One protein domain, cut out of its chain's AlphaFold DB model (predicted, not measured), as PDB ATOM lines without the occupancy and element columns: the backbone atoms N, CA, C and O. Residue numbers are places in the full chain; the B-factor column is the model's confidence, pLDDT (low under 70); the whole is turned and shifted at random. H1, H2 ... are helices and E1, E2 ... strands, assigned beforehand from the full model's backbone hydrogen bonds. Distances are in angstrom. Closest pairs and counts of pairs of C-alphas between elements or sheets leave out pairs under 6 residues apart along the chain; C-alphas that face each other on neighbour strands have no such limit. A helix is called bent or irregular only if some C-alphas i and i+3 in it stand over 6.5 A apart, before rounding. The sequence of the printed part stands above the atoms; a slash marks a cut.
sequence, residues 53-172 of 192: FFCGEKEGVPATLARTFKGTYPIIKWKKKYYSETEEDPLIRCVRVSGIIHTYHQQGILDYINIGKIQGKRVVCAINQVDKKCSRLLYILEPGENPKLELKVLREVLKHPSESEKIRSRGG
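Overview. This is residues 53 to 172 of the 192 residues of an uncharacterized protein of Scytonema hofmannii PCC 7110 (UniProt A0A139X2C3). Two small, strongly twisted sheets, E1 E2 E3 and E4 E5 E6, stand apart at the two ends of the domain, and helices H1 and H2 lie between them, each bridging both sheets. H3 folds back from H2 over E3. Each sheet is an antiparallel meander, each strand the neighbour of the one before. The 120 printed residues hold, in order, E1 E2 E3 H1 E4 E5 E6 H2 H3, mixed helices and strands; the whole is compact, radius of gyration of the C-alphas 13.6 A, spanning 35 by 30 by 28 A.

Along the chain. Find C-alpha 53 at (298.521, 179.425, 237.622), where E1 begins, residues 53 to 58. E2, residues 61 to 68, 20.3 A, bends by 54 degrees at residue 64; E3 is residues 71 to 77. H1, residues 90 to 106, runs 23.9 A. Then come E4, 113 to 118, E5, 121 to 126, E6, 136 to 140, and H2, 147 to 159, 18.4 A. H3, 161 to 170, ends at C-alpha 170, (275.327, 181.334, 236.870); it is irregular, C-alphas 162 and 165 being 8.0 A apart.

Arrangement. In hairpin E1 and E2, look at N 56 and O 63, 2.9 A; in E2 and E3, N 66 and O 73, 2.9 A. H1 lies over E1 and E2, height 7.5 A; its closest C-alphas to E1 are His 102 and Phe 53, 4.8 A. Its closest to E6 are Ile 100 and Leu 138, 6.2 A. In hairpin E4 and E5, see N 123 and O 116, 2.9 A; in E5 and E6, N 126 and O 136, 2.8 A. H2 lies over E4, closest C-alphas Pro 147 and Ile 115, 6.6 A, and over E3, Val 157 and Ile 75, 5.8 A. Two layers, helices on one face of a sheet, are formed by H1, H2 and H3 with E1 E2 E3, and by H1 and H2 with E4 E5 E6. H2, with residues 153 to 157 alone, touches H3 in a helical hairpin, closest C-alphas Val 157 and Ser 164, 5.0 A, a shallow tilt of 34 degrees, only just short of steep. H1 and H2 are apart. Every O i to N i+4 pair is within hydrogen-bond range in H1 and H2; in H3, 4 of 6.

Size, cuts and confidence. The C-alphas of Lys 70 and Gly 120 are the farthest apart, 39.6 A. The printed part has no cut; the link E3 to H1, residues 78 to 89, is long. Look for pLDDT under 70 at residues 129 to 131 and 171 to 172.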
ATOM      1  N   PHE A  53     299.203 178.682 238.675       97.81
ATOM      2  CA  PHE A  53     298.521 179.425 237.622       97.81
ATOM      3  C   PHE A  53     299.437 179.538 236.414       97.81
ATOM      4  O   PHE A  53     300.622 179.827 236.557       97.81
ATOM      5  N   PHE A  54     298.902 179.290 235.227       98.50
ATOM      6  CA  PHE A  54     299.671 179.315 233.986       98.50
ATOM      7  C   PHE A  54     298.754 179.598 232.799       98.50
ATOM      8  O   PHE A  54     297.533 179.448 232.888       98.50
ATOM      9  N   CYS A  55     299.349 180.033 231.692       98.62
ATOM     10  CA  CYS A  55     298.625 180.155 230.439       98.62
ATOM     11  C   CYS A  55     298.556 178.791 229.752       98.62
ATOM     12  O   CYS A  55     299.554 178.079 229.672       98.62
ATOM     13  N   GLY A  56     297.383 178.441 229.244       98.06
ATOM     14  CA  GLY A  56     297.184 177.283 228.386       98.06
ATOM     15  C   GLY A  56     295.999 177.516 227.465       98.06
ATOM     16  O   GLY A  56     295.599 178.654 227.221       98.06
ATOM     17  N   GLU A  57     295.406 176.432 226.987       97.00
ATOM     18  CA  GLU A  57     294.254 176.487 226.096       97.00
ATOM     19  C   GLU A  57     293.065 175.735 226.697       97.00
ATOM     20  O   GLU A  57     293.215 174.700 227.349       97.00
ATOM     21  N   LYS A  58     291.859 176.259 226.472       94.38
ATOM     22  CA  LYS A  58     290.606 175.555 226.739       94.38
ATOM     23  C   LYS A  58     289.649 175.818 225.582       94.38
ATOM     24  O   LYS A  58     289.252 176.961 225.377       94.38
ATOM     25  N   GLU A  59     289.250 174.755 224.881       93.06
ATOM     26  CA  GLU A  59     288.316 174.814 223.740       93.06
ATOM     27  C   GLU A  59     288.799 175.756 222.615       93.06
ATOM     28  O   GLU A  59     288.015 176.547 222.094       93.06
ATOM     29  N   GLY A  60     290.093 175.728 222.271       93.12
ATOM     30  CA  GLY A  60     290.648 176.586 221.216       93.12
ATOM     31  C   GLY A  60     290.850 178.052 221.613       93.12
ATOM     32  O   GLY A  60     291.123 178.884 220.753       93.12
ATOM     33  N   VAL A  61     290.681 178.400 222.894       95.88
ATOM     34  CA  VAL A  61     290.842 179.775 223.393       95.88
ATOM     35  C   VAL A  61     291.959 179.830 224.439       95.88
ATOM     36  O   VAL A  61     291.917 179.041 225.393       95.88
ATOM     37  N   PRO A  62     292.909 180.784 224.335       98.00
ATOM     38  CA  PRO A  62     293.883 181.038 225.387       98.00
ATOM     39  C   PRO A  62     293.194 181.309 226.723       98.00
ATOM     40  O   PRO A  62     292.252 182.105 226.826       98.00
ATOM     41  N   ALA A  63     293.654 180.637 227.768       98.12
ATOM     42  CA  ALA A  63     293.039 180.691 229.079       98.12
ATOM     43  C   ALA A  63     294.087 180.708 230.188       98.12
ATOM     44  O   ALA A  63     295.053 179.948 230.173       98.12
ATOM     45  N   THR A  64     293.847 181.543 231.195       98.31
ATOM     46  CA  THR A  64     294.533 181.413 232.478       98.31
ATOM     47  C   THR A  64     293.926 180.210 233.189       98.31
ATOM     48  O   THR A  64     292.715 180.179 233.444       98.31
ATOM     49  N   LEU A  65     294.758 179.203 233.456       98.19
ATOM     50  CA  LEU A  65     294.396 177.924 234.057       98.19
ATOM     51  C   LEU A  65     294.952 177.825 235.481       98.19
ATOM     52  O   LEU A  65     296.078 178.243 235.740       98.19
ATOM     53  N   ALA A  66     294.165 177.251 236.389       97.75
ATOM     54  CA  ALA A  66     294.578 176.879 237.738       97.75
ATOM     55  C   ALA A  66     294.742 175.364 237.789       97.75
ATOM     56  O   ALA A  66     293.770 174.630 237.592       97.75
ATOM     57  N   ARG A  67     295.954 174.890 238.069       97.12
ATOM     58  CA  ARG A  67     296.225 173.489 238.391       97.12
ATOM     59  C   ARG A  67     296.124 173.306 239.892       97.12
ATOM     60  O   ARG A  67     296.820 173.973 240.645       97.12
ATOM     61  N   THR A  68     295.266 172.385 240.295       94.75
ATOM     62  CA  THR A  68     295.059 171.947 241.677       94.75
ATOM     63  C   THR A  68     295.259 170.433 241.743       94.75
ATOM     64  O   THR A  68     295.346 169.772 240.707       94.75
ATOM     65  N   PHE A  69     295.227 169.854 242.942       91.94
ATOM     66  CA  PHE A  69     295.230 168.395 243.099       91.94
ATOM     67  C   PHE A  69     294.009 167.703 242.459       91.94
ATOM     68  O   PHE A  69     294.089 166.532 242.107       91.94
ATOM     69  N   LYS A  70     292.883 168.415 242.296       91.56
ATOM     70  CA  LYS A  70     291.647 167.875 241.700       91.56
ATOM     71  C   LYS A  70     291.631 167.934 240.173       91.56
ATOM     72  O   LYS A  70     290.769 167.323 239.550       91.56
ATOM     73  N   GLY A  71     292.543 168.696 239.572       94.31
ATOM     74  CA  GLY A  71     292.576 168.910 238.132       94.31
ATOM     75  C   GLY A  71     292.957 170.330 237.739       94.31
ATOM     76  O   GLY A  71     293.366 171.151 238.566       94.31
ATOM     77  N   THR A  72     292.825 170.599 236.441       96.31
ATOM     78  CA  THR A  72     293.144 171.888 235.820       96.31
ATOM     79  C   THR A  72     291.865 172.575 235.356       96.31
ATOM     80  O   THR A  72     291.099 171.994 234.588       96.31
ATOM     81  N   TYR A  73     291.651 173.816 235.791       96.44
ATOM     82  CA  TYR A  73     290.401 174.539 235.567       96.44
ATOM     83  C   TYR A  73     290.638 175.922 234.951       96.44
ATOM     84  O   TYR A  73     291.556 176.628 235.374       96.44
ATOM     85  N   PRO A  74     289.816 176.352 233.975       96.19
ATOM     86  CA  PRO A  74     289.942 177.676 233.383       96.19
ATOM     87  C   PRO A  74     289.374 178.738 234.325       96.19
ATOM     88  O   PRO A  74     288.168 178.751 234.574       96.19
ATOM     89  N   ILE A  75     290.211 179.653 234.820       95.81
ATOM     90  CA  ILE A  75     289.748 180.779 235.646       95.81
ATOM     91  C   ILE A  75     289.448 182.021 234.805       95.81
ATOM     92  O   ILE A  75     288.490 182.730 235.110       95.81
ATOM     93  N   ILE A  76     290.173 182.255 233.705       95.50
ATOM     94  CA  ILE A  76     289.906 183.339 232.745       95.50
ATOM     95  C   ILE A  76     290.038 182.777 231.327       95.50
ATOM     96  O   ILE A  76     291.047 182.156 231.017       95.50
ATOM     97  N   LYS A  77     289.031 182.993 230.470       94.88
ATOM     98  CA  LYS A  77     289.094 182.683 229.028       94.88
ATOM     99  C   LYS A  77     289.250 183.994 228.255       94.88
ATOM    100  O   LYS A  77     288.371 184.853 228.345       94.88
ATOM    101  N   TRP A  78     290.318 184.137 227.479       95.31
ATOM    102  CA  TRP A  78     290.646 185.363 226.749       95.31
ATOM    103  C   TRP A  78     289.988 185.358 225.363       95.31
ATOM    104  O   TRP A  78     290.617 185.065 224.357       95.31
ATOM    105  N   LYS A  79     288.684 185.654 225.312       91.25
ATOM    106  CA  LYS A  79     287.839 185.415 224.122       91.25
ATOM    107  C   LYS A  79     287.867 186.511 223.052       91.25
ATOM    108  O   LYS A  79     287.431 186.260 221.931       91.25
ATOM    109  N   LYS A  80     288.268 187.740 223.393       90.06
ATOM    110  CA  LYS A  80     288.355 188.820 222.396       90.06
ATOM    111  C   LYS A  80     289.474 188.501 221.414       90.06
ATOM    112  O   LYS A  80     290.423 187.847 221.805       90.06
ATOM    113  N   LYS A  81     289.380 188.971 220.169       89.69
ATOM    114  CA  LYS A  81     290.477 188.829 219.192       89.69
ATOM    115  C   LYS A  81     291.663 189.743 219.511       89.69
ATOM    116  O   LYS A  81     292.779 189.440 219.120       89.69
ATOM    117  N   TYR A  82     291.398 190.852 220.197       91.31
ATOM    118  CA  TYR A  82     292.369 191.885 220.527       91.31
ATOM    119  C   TYR A  82     291.895 192.678 221.747       91.31
ATOM    120  O   TYR A  82     290.684 192.817 221.956       91.31
ATOM    121  N   TYR A  83     292.844 193.172 222.540       92.50
ATOM    122  CA  TYR A  83     292.611 193.971 223.739       92.50
ATOM    123  C   TYR A  83     293.202 195.363 223.534       92.50
ATOM    124  O   TYR A  83     294.414 195.553 223.656       92.50
ATOM    125  N   SER A  84     292.349 196.330 223.190       91.44
ATOM    126  CA  SER A  84     292.782 197.650 222.725       91.44
ATOM    127  C   SER A  84     293.416 198.499 223.821       91.44
ATOM    128  O   SER A  84     294.203 199.385 223.523       91.44
ATOM    129  N   GLU A  85     293.107 198.241 225.093       92.00
ATOM    130  CA  GLU A  85     293.689 199.018 226.195       92.00
ATOM    131  C   GLU A  85     295.163 198.697 226.444       92.00
ATOM    132  O   GLU A  85     295.870 199.485 227.077       92.00
ATOM    133  N   THR A  86     295.619 197.528 226.004       92.69
ATOM    134  CA  THR A  86     296.993 197.045 226.200       92.69
ATOM    135  C   THR A  86     297.715 196.760 224.894       92.69
ATOM    136  O   THR A  86     298.893 196.438 224.930       92.69
ATOM    137  N   GLU A  87     297.011 196.862 223.771       95.00
ATOM    138  CA  GLU A  87     297.489 196.489 222.443       95.00
ATOM    139  C   GLU A  87     297.958 195.026 222.352       95.00
ATOM    140  O   GLU A  87     298.915 194.691 221.662       95.00
ATOM    141  N   GLU A  88     297.260 194.132 223.060       94.38
ATOM    142  CA  GLU A  88     297.646 192.722 223.192       94.38
ATOM    143  C   GLU A  88     296.712 191.800 222.407       94.38
ATOM    144  O   GLU A  88     295.484 191.961 222.418       94.38
ATOM    145  N   ASP A  89     297.288 190.760 221.808       96.19
ATOM    146  CA  ASP A  89     296.529 189.580 221.414       96.19
ATOM    147  C   ASP A  89     296.174 188.709 222.646       96.19
ATOM    148  O   ASP A  89     296.680 188.917 223.760       96.19
ATOM    149  N   PRO A  90     295.280 187.721 222.488       97.00
ATOM    150  CA  PRO A  90     294.794 186.929 223.614       97.00
ATOM    151  C   PRO A  90     295.853 186.039 224.258       97.00
ATOM    152  O   PRO A  90     295.764 185.774 225.458       97.00
ATOM    153  N   LEU A  91     296.838 185.572 223.490       97.88
ATOM    154  CA  LEU A  91     297.897 184.703 223.984       97.88
ATOM    155  C   LEU A  91     298.907 185.502 224.811       97.88
ATOM    156  O   LEU A  91     299.218 185.099 225.932       97.88
ATOM    157  N   ILE A  92     299.349 186.663 224.317       98.06
ATOM    158  CA  ILE A  92     300.245 187.575 225.048       98.06
ATOM    159  C   ILE A  92     299.622 187.939 226.394       98.06
ATOM    160  O   ILE A  92     300.238 187.793 227.457       98.06
ATOM    161  N   ARG A  93     298.350 188.337 226.360       97.31
ATOM    162  CA  ARG A  93     297.608 188.697 227.562       97.31
ATOM    163  C   ARG A  93     297.452 187.521 228.519       97.31
ATOM    164  O   ARG A  93     297.621 187.683 229.726       97.31
ATOM    165  N   CYS A  94     297.179 186.330 227.989       98.50
ATOM    166  CA  CYS A  94     297.105 185.105 228.770       98.50
ATOM    167  C   CYS A  94     298.412 184.816 229.507       98.50
ATOM    168  O   CYS A  94     298.379 184.589 230.717       98.50
ATOM    169  N   VAL A  95     299.556 184.872 228.823       98.50
ATOM    170  CA  VAL A  95     300.875 184.643 229.428       98.50
ATOM    171  C   VAL A  95     301.146 185.666 230.528       98.50
ATOM    172  O   VAL A  95     301.407 185.279 231.672       98.50
ATOM    173  N   ARG A  96     300.997 186.962 230.224       98.12
ATOM    174  CA  ARG A  96     301.270 188.046 231.177       98.12
ATOM    175  C   ARG A  96     300.394 187.944 232.423       98.12
ATOM    176  O   ARG A  96     300.900 187.943 233.543       98.12
ATOM    177  N   VAL A  97     299.077 187.851 232.243       98.12
ATOM    178  CA  VAL A  97     298.134 187.857 233.369       98.12
ATOM    179  C   VAL A  97     298.253 186.582 234.198       98.12
ATOM    180  O   VAL A  97     298.194 186.654 235.424       98.12
ATOM    181  N   SER A  98     298.493 185.427 233.571       98.38
ATOM    182  CA  SER A  98     298.714 184.180 234.315       98.38
ATOM    183  C   SER A  98     299.972 184.247 235.177       98.38
ATOM    184  O   SER A  98     299.922 183.838 236.334       98.38
ATOM    185  N   GLY A  99     301.068 184.816 234.660       98.12
ATOM    186  CA  GLY A  99     302.298 185.019 235.432       98.12
ATOM    187  C   GLY A  99     302.105 185.968 236.619       98.12
ATOM    188  O   GLY A  99     302.566 185.677 237.726       98.12
ATOM    189  N   ILE A 100     301.358 187.062 236.424       97.38
ATOM    190  CA  ILE A 100     301.014 187.999 237.505       97.38
ATOM    191  C   ILE A 100     300.175 187.301 238.577       97.38
ATOM    192  O   ILE A 100     300.525 187.353 239.754       97.38
ATOM    193  N   ILE A 101     299.096 186.616 238.184       96.81
ATOM    194  CA  ILE A 101     298.221 185.892 239.117       96.81
ATOM    195  C   ILE A 101     299.020 184.830 239.870       96.81
ATOM    196  O   ILE A 101     298.899 184.744 241.088       96.81
ATOM    197  N   HIS A 102     299.873 184.064 239.187       96.81
ATOM    198  CA  HIS A 102     300.717 183.074 239.845       96.81
ATOM    199  C   HIS A 102     301.622 183.715 240.898       96.81
ATOM    200  O   HIS A 102     301.608 183.297 242.053       96.81
ATOM    201  N   THR A 103     302.346 184.769 240.524       95.50
ATOM    202  CA  THR A 103     303.239 185.502 241.431       95.50
ATOM    203  C   THR A 103     302.476 186.029 242.645       95.50
ATOM    204  O   THR A 103     302.915 185.879 243.781       95.50
ATOM    205  N   TYR A 104     301.298 186.608 242.423       94.44
ATOM    206  CA  TYR A 104     300.479 187.190 243.482       94.44
ATOM    207  C   TYR A 104     299.864 186.120 244.388       94.44
ATOM    208  O   TYR A 104     299.717 186.341 245.588       94.44
ATOM    209  N   HIS A 105     299.551 184.945 243.841       93.06
ATOM    210  CA  HIS A 105     299.139 183.788 244.625       93.06
ATOM    211  C   HIS A 105     300.271 183.306 245.537       93.06
ATOM    212  O   HIS A 105     300.057 183.143 246.732       93.06
ATOM    213  N   GLN A 106     301.488 183.146 245.001       92.31
ATOM    214  CA  GLN A 106     302.659 182.732 245.791       92.31
ATOM    215  C   GLN A 106     302.989 183.730 246.913       92.31
ATOM    216  O   GLN A 106     303.510 183.344 247.953       92.31
ATOM    217  N   GLN A 107     302.653 185.007 246.721       90.19
ATOM    218  CA  GLN A 107     302.824 186.067 247.718       90.19
ATOM    219  C   GLN A 107     301.640 186.212 248.693       90.19
ATOM    220  O   GLN A 107     301.695 187.077 249.564       90.19
ATOM    221  N   GLY A 108     300.559 185.437 248.540       88.69
ATOM    222  CA  GLY A 108     299.379 185.515 249.411       88.69
ATOM    223  C   GLY A 108     298.591 186.827 249.306       88.69
ATOM    224  O   GLY A 108     297.928 187.228 250.253       88.69
ATOM    225  N   ILE A 109     298.672 187.542 248.178       87.75
ATOM    226  CA  ILE A 109     298.061 188.881 248.030       87.75
ATOM    227  C   ILE A 109     296.789 188.888 247.171       87.75
ATOM    228  O   ILE A 109     296.212 189.947 246.922       87.75
ATOM    229  N   LEU A 110     296.342 187.723 246.692       89.69
ATOM    230  CA  LEU A 110     295.098 187.593 245.922       89.69
ATOM    231  C   LEU A 110     293.830 187.591 246.788       89.69
ATOM    232  O   LEU A 110     292.732 187.700 246.241       89.69
ATOM    233  N   ASP A 111     293.967 187.529 248.114       82.75
ATOM    234  CA  ASP A 111     292.838 187.553 249.055       82.75
ATOM    235  C   ASP A 111     292.005 188.833 248.928       82.75
ATOM    236  O   ASP A 111     290.781 188.824 249.100       82.75
ATOM    237  N   TYR A 112     292.663 189.927 248.537       85.44
ATOM    238  CA  TYR A 112     292.060 191.240 248.378       85.44
ATOM    239  C   TYR A 112     292.292 191.768 246.962       85.44
ATOM    240  O   TYR A 112     293.122 192.643 246.725       85.44
ATOM    241  N   ILE A 113     291.524 191.254 245.999       91.94
ATOM    242  CA  ILE A 113     291.410 191.876 244.673       91.94
ATOM    243  C   ILE A 113     290.251 192.871 244.625       91.94
ATOM    244  O   ILE A 113     289.226 192.646 245.268       91.94
ATOM    245  N   ASN A 114     290.378 193.963 243.872       93.00
ATOM    246  CA  ASN A 114     289.366 195.010 243.718       93.00
ATOM    247  C   ASN A 114     289.384 195.627 242.303       93.00
ATOM    248  O   ASN A 114     290.255 195.320 241.489       93.00
ATOM    249  N   ILE A 115     288.418 196.505 242.019       94.00
ATOM    250  CA  ILE A 115     288.421 197.388 240.851       94.00
ATOM    251  C   ILE A 115     288.956 198.755 241.255       94.00
ATOM    252  O   ILE A 115     288.618 199.284 242.311       94.00
ATOM    253  N   GLY A 116     289.716 199.377 240.363       92.81
ATOM    254  CA  GLY A 116     290.088 200.776 240.508       92.81
ATOM    255  C   GLY A 116     290.569 201.372 239.202       92.81
ATOM    256  O   GLY A 116     290.226 200.895 238.118       92.81
ATOM    257  N   LYS A 117     291.353 202.443 239.319       92.69
ATOM    258  CA  LYS A 117     291.984 203.099 238.180       92.69
ATOM    259  C   LYS A 117     293.478 203.243 238.416       92.69
ATOM    260  O   LYS A 117     293.880 203.720 239.475       92.69
ATOM    261  N   ILE A 118     294.269 202.867 237.420       90.06
ATOM    262  CA  ILE A 118     295.708 203.134 237.354       90.06
ATOM    263  C   ILE A 118     295.927 203.879 236.039       90.06
ATOM    264  O   ILE A 118     295.504 203.395 234.994       90.06
ATOM    265  N   GLN A 119     296.508 205.083 236.103       89.94
ATOM    266  CA  GLN A 119     296.753 205.937 234.928       89.94
ATOM    267  C   GLN A 119     295.498 206.153 234.053       89.94
ATOM    268  O   GLN A 119     295.531 206.039 232.835       89.94
ATOM    269  N   GLY A 120     294.345 206.405 234.685       89.00
ATOM    270  CA  GLY A 120     293.071 206.647 233.989       89.00
ATOM    271  C   GLY A 120     292.352 205.392 233.472       89.00
ATOM    272  O   GLY A 120     291.132 205.429 233.309       89.00
ATOM    273  N   LYS A 121     293.054 204.264 233.321       92.69
ATOM    274  CA  LYS A 121     292.485 202.995 232.849       92.69
ATOM    275  C   LYS A 121     291.787 202.245 233.978       92.69
ATOM    276  O   LYS A 121     292.269 202.234 235.112       92.69
ATOM    277  N   ARG A 122     290.644 201.611 233.688       94.81
ATOM    278  CA  ARG A 122     289.943 200.746 234.657       94.81
ATOM    279  C   ARG A 122     290.686 199.427 234.785       94.81
ATOM    280  O   ARG A 122     291.001 198.810 233.780       94.81
ATOM    281  N   VAL A 123     290.939 198.977 236.007       95.94
ATOM    282  CA  VAL A 123     291.763 197.788 236.255       95.94
ATOM    283  C   VAL A 123     291.126 196.859 237.272       95.94
ATOM    284  O   VAL A 123     290.429 197.316 238.181       95.94
ATOM    285  N   VAL A 124     291.437 195.571 237.146       95.81
ATOM    286  CA  VAL A 124     291.406 194.615 238.252       95.81
ATOM    287  C   VAL A 124     292.787 194.625 238.902       95.81
ATOM    288  O   VAL A 124     293.810 194.532 238.216       95.81
ATOM    289  N   CYS A 125     292.834 194.761 240.220       94.56
ATOM    290  CA  CYS A 125     294.072 194.915 240.977       94.56
ATOM    291  C   CYS A 125     294.019 194.151 242.304       94.56
ATOM    292  O   CYS A 125     292.932 193.851 242.787       94.56
ATOM    293  N   ALA A 126     295.173 193.885 242.907       92.38
ATOM    294  CA  ALA A 126     295.297 193.511 244.309       92.38
ATOM    295  C   ALA A 126     295.557 194.766 245.161       92.38
ATOM    296  O   ALA A 126     296.224 195.713 244.718       92.38
ATOM    297  N   ILE A 127     295.021 194.769 246.382       88.19
ATOM    298  CA  ILE A 127     295.228 195.814 247.389       88.19
ATOM    299  C   ILE A 127     295.912 195.208 248.615       88.19
ATOM    300  O   ILE A 127     295.592 194.104 249.037       88.19
ATOM    301  N   ASN A 128     296.866 195.937 249.192       72.94
ATOM    302  CA  ASN A 128     297.647 195.434 250.328       72.94
ATOM    303  C   ASN A 128     296.925 195.619 251.677       72.94
ATOM    304  O   ASN A 128     297.350 195.046 252.673       72.94
ATOM    305  N   GLN A 129     295.883 196.456 251.724       66.69
ATOM    306  CA  GLN A 129     295.041 196.717 252.894       66.69
ATOM    307  C   GLN A 129     293.628 197.076 252.423       66.69
ATOM    308  O   GLN A 129     293.471 197.695 251.364       66.69
ATOM    309  N   VAL A 130     292.621 196.705 253.219       60.91
ATOM    310  CA  VAL A 130     291.235 197.165 253.051       60.91
ATOM    311  C   VAL A 130     291.254 198.706 253.036       60.91
ATOM    312  O   VAL A 130     292.002 199.317 253.793       60.91
ATOM    313  N   ASP A 131     290.533 199.319 252.095       60.41
ATOM    314  CA  ASP A 131     290.427 200.780 251.874       60.41
ATOM    315  C   ASP A 131     291.594 201.507 251.181       60.41
ATOM    316  O   ASP A 131     291.579 202.734 251.044       60.41
ATOM    317  N   LYS A 132     292.576 200.785 250.628       71.00
ATOM    318  CA  LYS A 132     293.590 201.397 249.750       71.00
ATOM    319  C   LYS A 132     293.182 201.411 248.277       71.00
ATOM    320  O   LYS A 132     292.491 200.527 247.774       71.00
ATOM    321  N   LYS A 133     293.662 202.438 247.564       82.31
ATOM    322  CA  LYS A 133     293.580 202.520 246.097       82.31
ATOM    323  C   LYS A 133     294.287 201.314 245.465       82.31
ATOM    324  O   LYS A 133     295.225 200.770 246.043       82.31
ATOM    325  N   CYS A 134     293.867 200.942 244.255       88.12
ATOM    326  CA  CYS A 134     294.540 199.911 243.469       88.12
ATOM    327  C   CYS A 134     296.044 200.171 243.358       88.12
ATOM    328  O   CYS A 134     296.445 201.184 242.789       88.12
ATOM    329  N   SER A 135     296.854 199.240 243.867       86.31
ATOM    330  CA  SER A 135     298.316 199.373 243.908       86.31
ATOM    331  C   SER A 135     299.053 198.318 243.088       86.31
ATOM    332  O   SER A 135     300.174 198.562 242.657       86.31
ATOM    333  N   ARG A 136     298.455 197.138 242.878       91.62
ATOM    334  CA  ARG A 136     299.101 196.011 242.188       91.62
ATOM    335  C   ARG A 136     298.224 195.525 241.043       91.62
ATOM    336  O   ARG A 136     297.178 194.930 241.275       91.62
ATOM    337  N   LEU A 137     298.603 195.843 239.810       94.56
ATOM    338  CA  LEU A 137     297.817 195.523 238.620       94.56
ATOM    339  C   LEU A 137     297.733 194.005 238.404       94.56
ATOM    340  O   LEU A 137     298.765 193.350 238.366       94.56
ATOM    341  N   LEU A 138     296.528 193.468 238.180       95.88
ATOM    342  CA  LEU A 138     296.354 192.140 237.576       95.88
ATOM    343  C   LEU A 138     296.188 192.299 236.062       95.88
ATOM    344  O   LEU A 138     296.998 191.810 235.276       95.88
ATOM    345  N   TYR A 139     295.150 193.029 235.647       96.81
ATOM    346  CA  TYR A 139     294.909 193.371 234.247       96.81
ATOM    347  C   TYR A 139     294.010 194.600 234.100       96.81
ATOM    348  O   TYR A 139     293.230 194.945 234.989       96.81
ATOM    349  N   ILE A 140     294.137 195.268 232.955       96.06
ATOM    350  CA  ILE A 140     293.289 196.395 232.564       96.06
ATOM    351  C   ILE A 140     291.986 195.851 231.984       96.06
ATOM    352  O   ILE A 140     292.027 194.940 231.173       96.06
ATOM    353  N   LEU A 141     290.839 196.380 232.387       95.12
ATOM    354  CA  LEU A 141     289.547 196.026 231.801       95.12
ATOM    355  C   LEU A 141     289.360 196.736 230.468       95.12
ATOM    356  O   LEU A 141     289.706 197.905 230.327       95.12
ATOM    357  N   GLU A 142     288.738 196.050 229.526       91.81
ATOM    358  CA  GLU A 142     288.417 196.619 228.228       91.81
ATOM    359  C   GLU A 142     287.147 197.484 228.267       91.81
ATOM    360  O   GLU A 142     286.274 197.315 229.133       91.81
ATOM    361  N   PRO A 143     286.967 198.372 227.275       88.12
ATOM    362  CA  PRO A 143     285.708 199.068 227.069       88.12
ATOM    363  C   PRO A 143     284.526 198.090 226.969       88.12
ATOM    364  O   PRO A 143     284.617 197.018 226.363       88.12
ATOM    365  N   GLY A 144     283.407 198.460 227.595       86.12
ATOM    366  CA  GLY A 144     282.171 197.670 227.618       86.12
ATOM    367  C   GLY A 144     282.123 196.527 228.642       86.12
ATOM    368  O   GLY A 144     281.047 195.980 228.867       86.12
ATOM    369  N   GLU A 145     283.231 196.176 229.304       87.19
ATOM    370  CA  GLU A 145     283.207 195.168 230.373       87.19
ATOM    371  C   GLU A 145     282.531 195.714 231.639       87.19
ATOM    372  O   GLU A 145     282.699 196.883 231.991       87.19
ATOM    373  N   ASN A 146     281.782 194.859 232.349       90.50
ATOM    374  CA  ASN A 146     281.190 195.198 233.643       90.50
ATOM    375  C   ASN A 146     282.202 194.904 234.765       90.50
ATOM    376  O   ASN A 146     282.388 193.735 235.119       90.50
ATOM    377  N   PRO A 147     282.817 195.928 235.388       89.88
ATOM    378  CA  PRO A 147     283.902 195.710 236.340       89.88
ATOM    379  C   PRO A 147     283.447 194.973 237.603       89.88
ATOM    380  O   PRO A 147     284.176 194.143 238.139       89.88
ATOM    381  N   LYS A 148     282.230 195.264 238.085       90.94
ATOM    382  CA  LYS A 148     281.686 194.647 239.304       90.94
ATOM    383  C   LYS A 148     281.426 193.160 239.089       90.94
ATOM    384  O   LYS A 148     281.726 192.355 239.970       90.94
ATOM    385  N   LEU A 149     280.876 192.807 237.928       90.50
ATOM    386  CA  LEU A 149     280.603 191.420 237.575       90.50
ATOM    387  C   LEU A 149     281.902 190.631 237.366       90.50
ATOM    388  O   LEU A 149     282.043 189.557 237.947       90.50
ATOM    389  N   GLU A 150     282.855 191.181 236.610       91.44
ATOM    390  CA  GLU A 150     284.146 190.530 236.351       91.44
ATOM    391  C   GLU A 150     284.910 190.284 237.659       91.44
ATOM    392  O   GLU A 150     285.349 189.166 237.918       91.44
ATOM    393  N   LEU A 151     284.976 191.286 238.543       92.81
ATOM    394  CA  LEU A 151     285.597 191.149 239.859       92.81
ATOM    395  C   LEU A 151     284.910 190.082 240.721       92.81
ATOM    396  O   LEU A 151     285.589 189.284 241.367       92.81
ATOM    397  N   LYS A 152     283.569 190.069 240.749       92.50
ATOM    398  CA  LYS A 152     282.801 189.070 241.501       92.50
ATOM    399  C   LYS A 152     283.131 187.663 241.010       92.50
ATOM    400  O   LYS A 152     283.465 186.808 241.820       92.50
ATOM    401  N   VAL A 153     283.072 187.434 239.698       91.75
ATOM    402  CA  VAL A 153     283.385 186.127 239.106       91.75
ATOM    403  C   VAL A 153     284.831 185.740 239.383       91.75
ATOM    404  O   VAL A 153     285.065 184.619 239.824       91.75
ATOM    405  N   LEU A 154     285.787 186.652 239.184       93.94
ATOM    406  CA  LEU A 154     287.201 186.359 239.391       93.94
ATOM    407  C   LEU A 154     287.494 185.937 240.839       93.94
ATOM    408  O   LEU A 154     288.181 184.943 241.050       93.94
ATOM    409  N   ARG A 155     286.936 186.639 241.835       92.75
ATOM    410  CA  ARG A 155     287.094 186.259 243.251       92.75
ATOM    411  C   ARG A 155     286.589 184.847 243.523       92.75
ATOM    412  O   ARG A 155     287.275 184.072 244.182       92.75
ATOM    413  N   GLU A 156     285.409 184.515 243.009       92.19
ATOM    414  CA  GLU A 156     284.806 183.202 243.237       92.19
ATOM    415  C   GLU A 156     285.604 182.080 242.569       92.19
ATOM    416  O   GLU A 156     285.845 181.053 243.199       92.19
ATOM    417  N   VAL A 157     286.078 182.269 241.331       93.44
ATOM    418  CA  VAL A 157     286.854 181.226 240.635       93.44
ATOM    419  C   VAL A 157     288.274 181.073 241.177       93.44
ATOM    420  O   VAL A 157     288.823 179.982 241.083       93.44
ATOM    421  N   LEU A 158     288.872 182.122 241.753       92.38
ATOM    422  CA  LEU A 158     290.158 182.003 242.447       92.38
ATOM    423  C   LEU A 158     290.023 181.180 243.735       92.38
ATOM    424  O   LEU A 158     290.891 180.360 244.018       92.38
ATOM    425  N   LYS A 159     288.919 181.349 244.479       91.44
ATOM    426  CA  LYS A 159     288.624 180.575 245.699       91.44
ATOM    427  C   LYS A 159     288.159 179.148 245.408       91.44
ATOM    428  O   LYS A 159     288.473 178.231 246.161       91.44
ATOM    429  N   HIS A 160     287.428 178.955 244.311       92.50
ATOM    430  CA  HIS A 160     286.840 177.671 243.932       92.50
ATOM    431  C   HIS A 160     287.143 177.311 242.465       92.50
ATOM    432  O   HIS A 160     286.214 177.223 241.654       92.50
ATOM    433  N   PRO A 161     288.417 177.058 242.083       93.19
ATOM    434  CA  PRO A 161     288.769 176.787 240.688       93.19
ATOM    435  C   PRO A 161     287.991 175.621 240.076       93.19
ATOM    436  O   PRO A 161     287.579 175.702 238.922       93.19
ATOM    437  N   SER A 162     287.707 174.574 240.857       92.62
ATOM    438  CA  SER A 162     286.951 173.403 240.395       92.62
ATOM    439  C   SER A 162     285.505 173.696 239.991       92.62
ATOM    440  O   SER A 162     284.884 172.886 239.311       92.62
ATOM    441  N   GLU A 163     284.959 174.843 240.397       93.00
ATOM    442  CA  GLU A 163     283.604 175.276 240.055       93.00
ATOM    443  C   GLU A 163     283.582 176.370 238.980       93.00
ATOM    444  O   GLU A 163     282.526 176.948 238.716       93.00
ATOM    445  N   SER A 164     284.717 176.678 238.343       90.88
ATOM    446  CA  SER A 164     284.839 177.864 237.490       90.88
ATOM    447  C   SER A 164     283.821 177.917 236.344       90.88
ATOM    448  O   SER A 164     283.255 178.976 236.061       90.88
ATOM    449  N   GLU A 165     283.519 176.776 235.722       88.75
ATOM    450  CA  GLU A 165     282.520 176.673 234.652       88.75
ATOM    451  C   GLU A 165     281.095 176.934 235.175       88.75
ATOM    452  O   GLU A 165     280.330 177.682 234.561       88.75
ATOM    453  N   LYS A 166     280.762 176.400 236.354       88.62
ATOM    454  CA  LYS A 166     279.465 176.580 237.027       88.62
ATOM    455  C   LYS A 166     279.262 178.010 237.533       88.62
ATOM    456  O   LYS A 166     278.165 178.557 237.445       88.62
ATOM    457  N   ILE A 167     280.313 178.636 238.060       87.31
ATOM    458  CA  ILE A 167     280.287 180.037 238.503       87.31
ATOM    459  C   ILE A 167     280.013 180.949 237.303       87.31
ATOM    460  O   ILE A 167     279.148 181.827 237.368       87.31
ATOM    461  N   ARG A 168     280.702 180.712 236.179       82.75
ATOM    462  CA  ARG A 168     280.533 181.511 234.959       82.75
ATOM    463  C   ARG A 168     279.166 181.305 234.301       82.75
ATOM    464  O   ARG A 168     278.617 182.280 233.797       82.75
ATOM    465  N   SER A 169     278.578 180.107 234.358       80.25
ATOM    466  CA  SER A 169     277.227 179.865 233.825       80.25
ATOM    467  C   SER A 169     276.116 180.529 234.650       80.25
ATOM    468  O   SER A 169     275.143 181.018 234.082       80.25
ATOM    469  N   ARG A 170     276.273 180.628 235.978       77.50
ATOM    470  CA  ARG A 170     275.327 181.334 236.870       77.50
ATOM    471  C   ARG A 170     275.406 182.855 236.772       77.50
ATOM    472  O   ARG A 170     274.416 183.535 237.011       77.50
ATOM    473  N   GLY A 171     276.581 183.396 236.453       61.25
ATOM    474  CA  GLY A 171     276.834 184.838 236.419       61.25
ATOM    475  C   GLY A 171     276.214 185.586 235.234       61.25
ATOM    476  O   GLY A 171     276.513 186.763 235.067       61.25
ATOM    477  N   GLY A 172     275.415 184.929 234.387       54.22
ATOM    478  CA  GLY A 172     274.858 185.553 233.185       54.22
ATOM    479  C   GLY A 172     275.908 185.889 232.120       54.22
ATOM    480  O   GLY A 172     275.613 186.655 231.205       54.22
TER     481      GLY A 172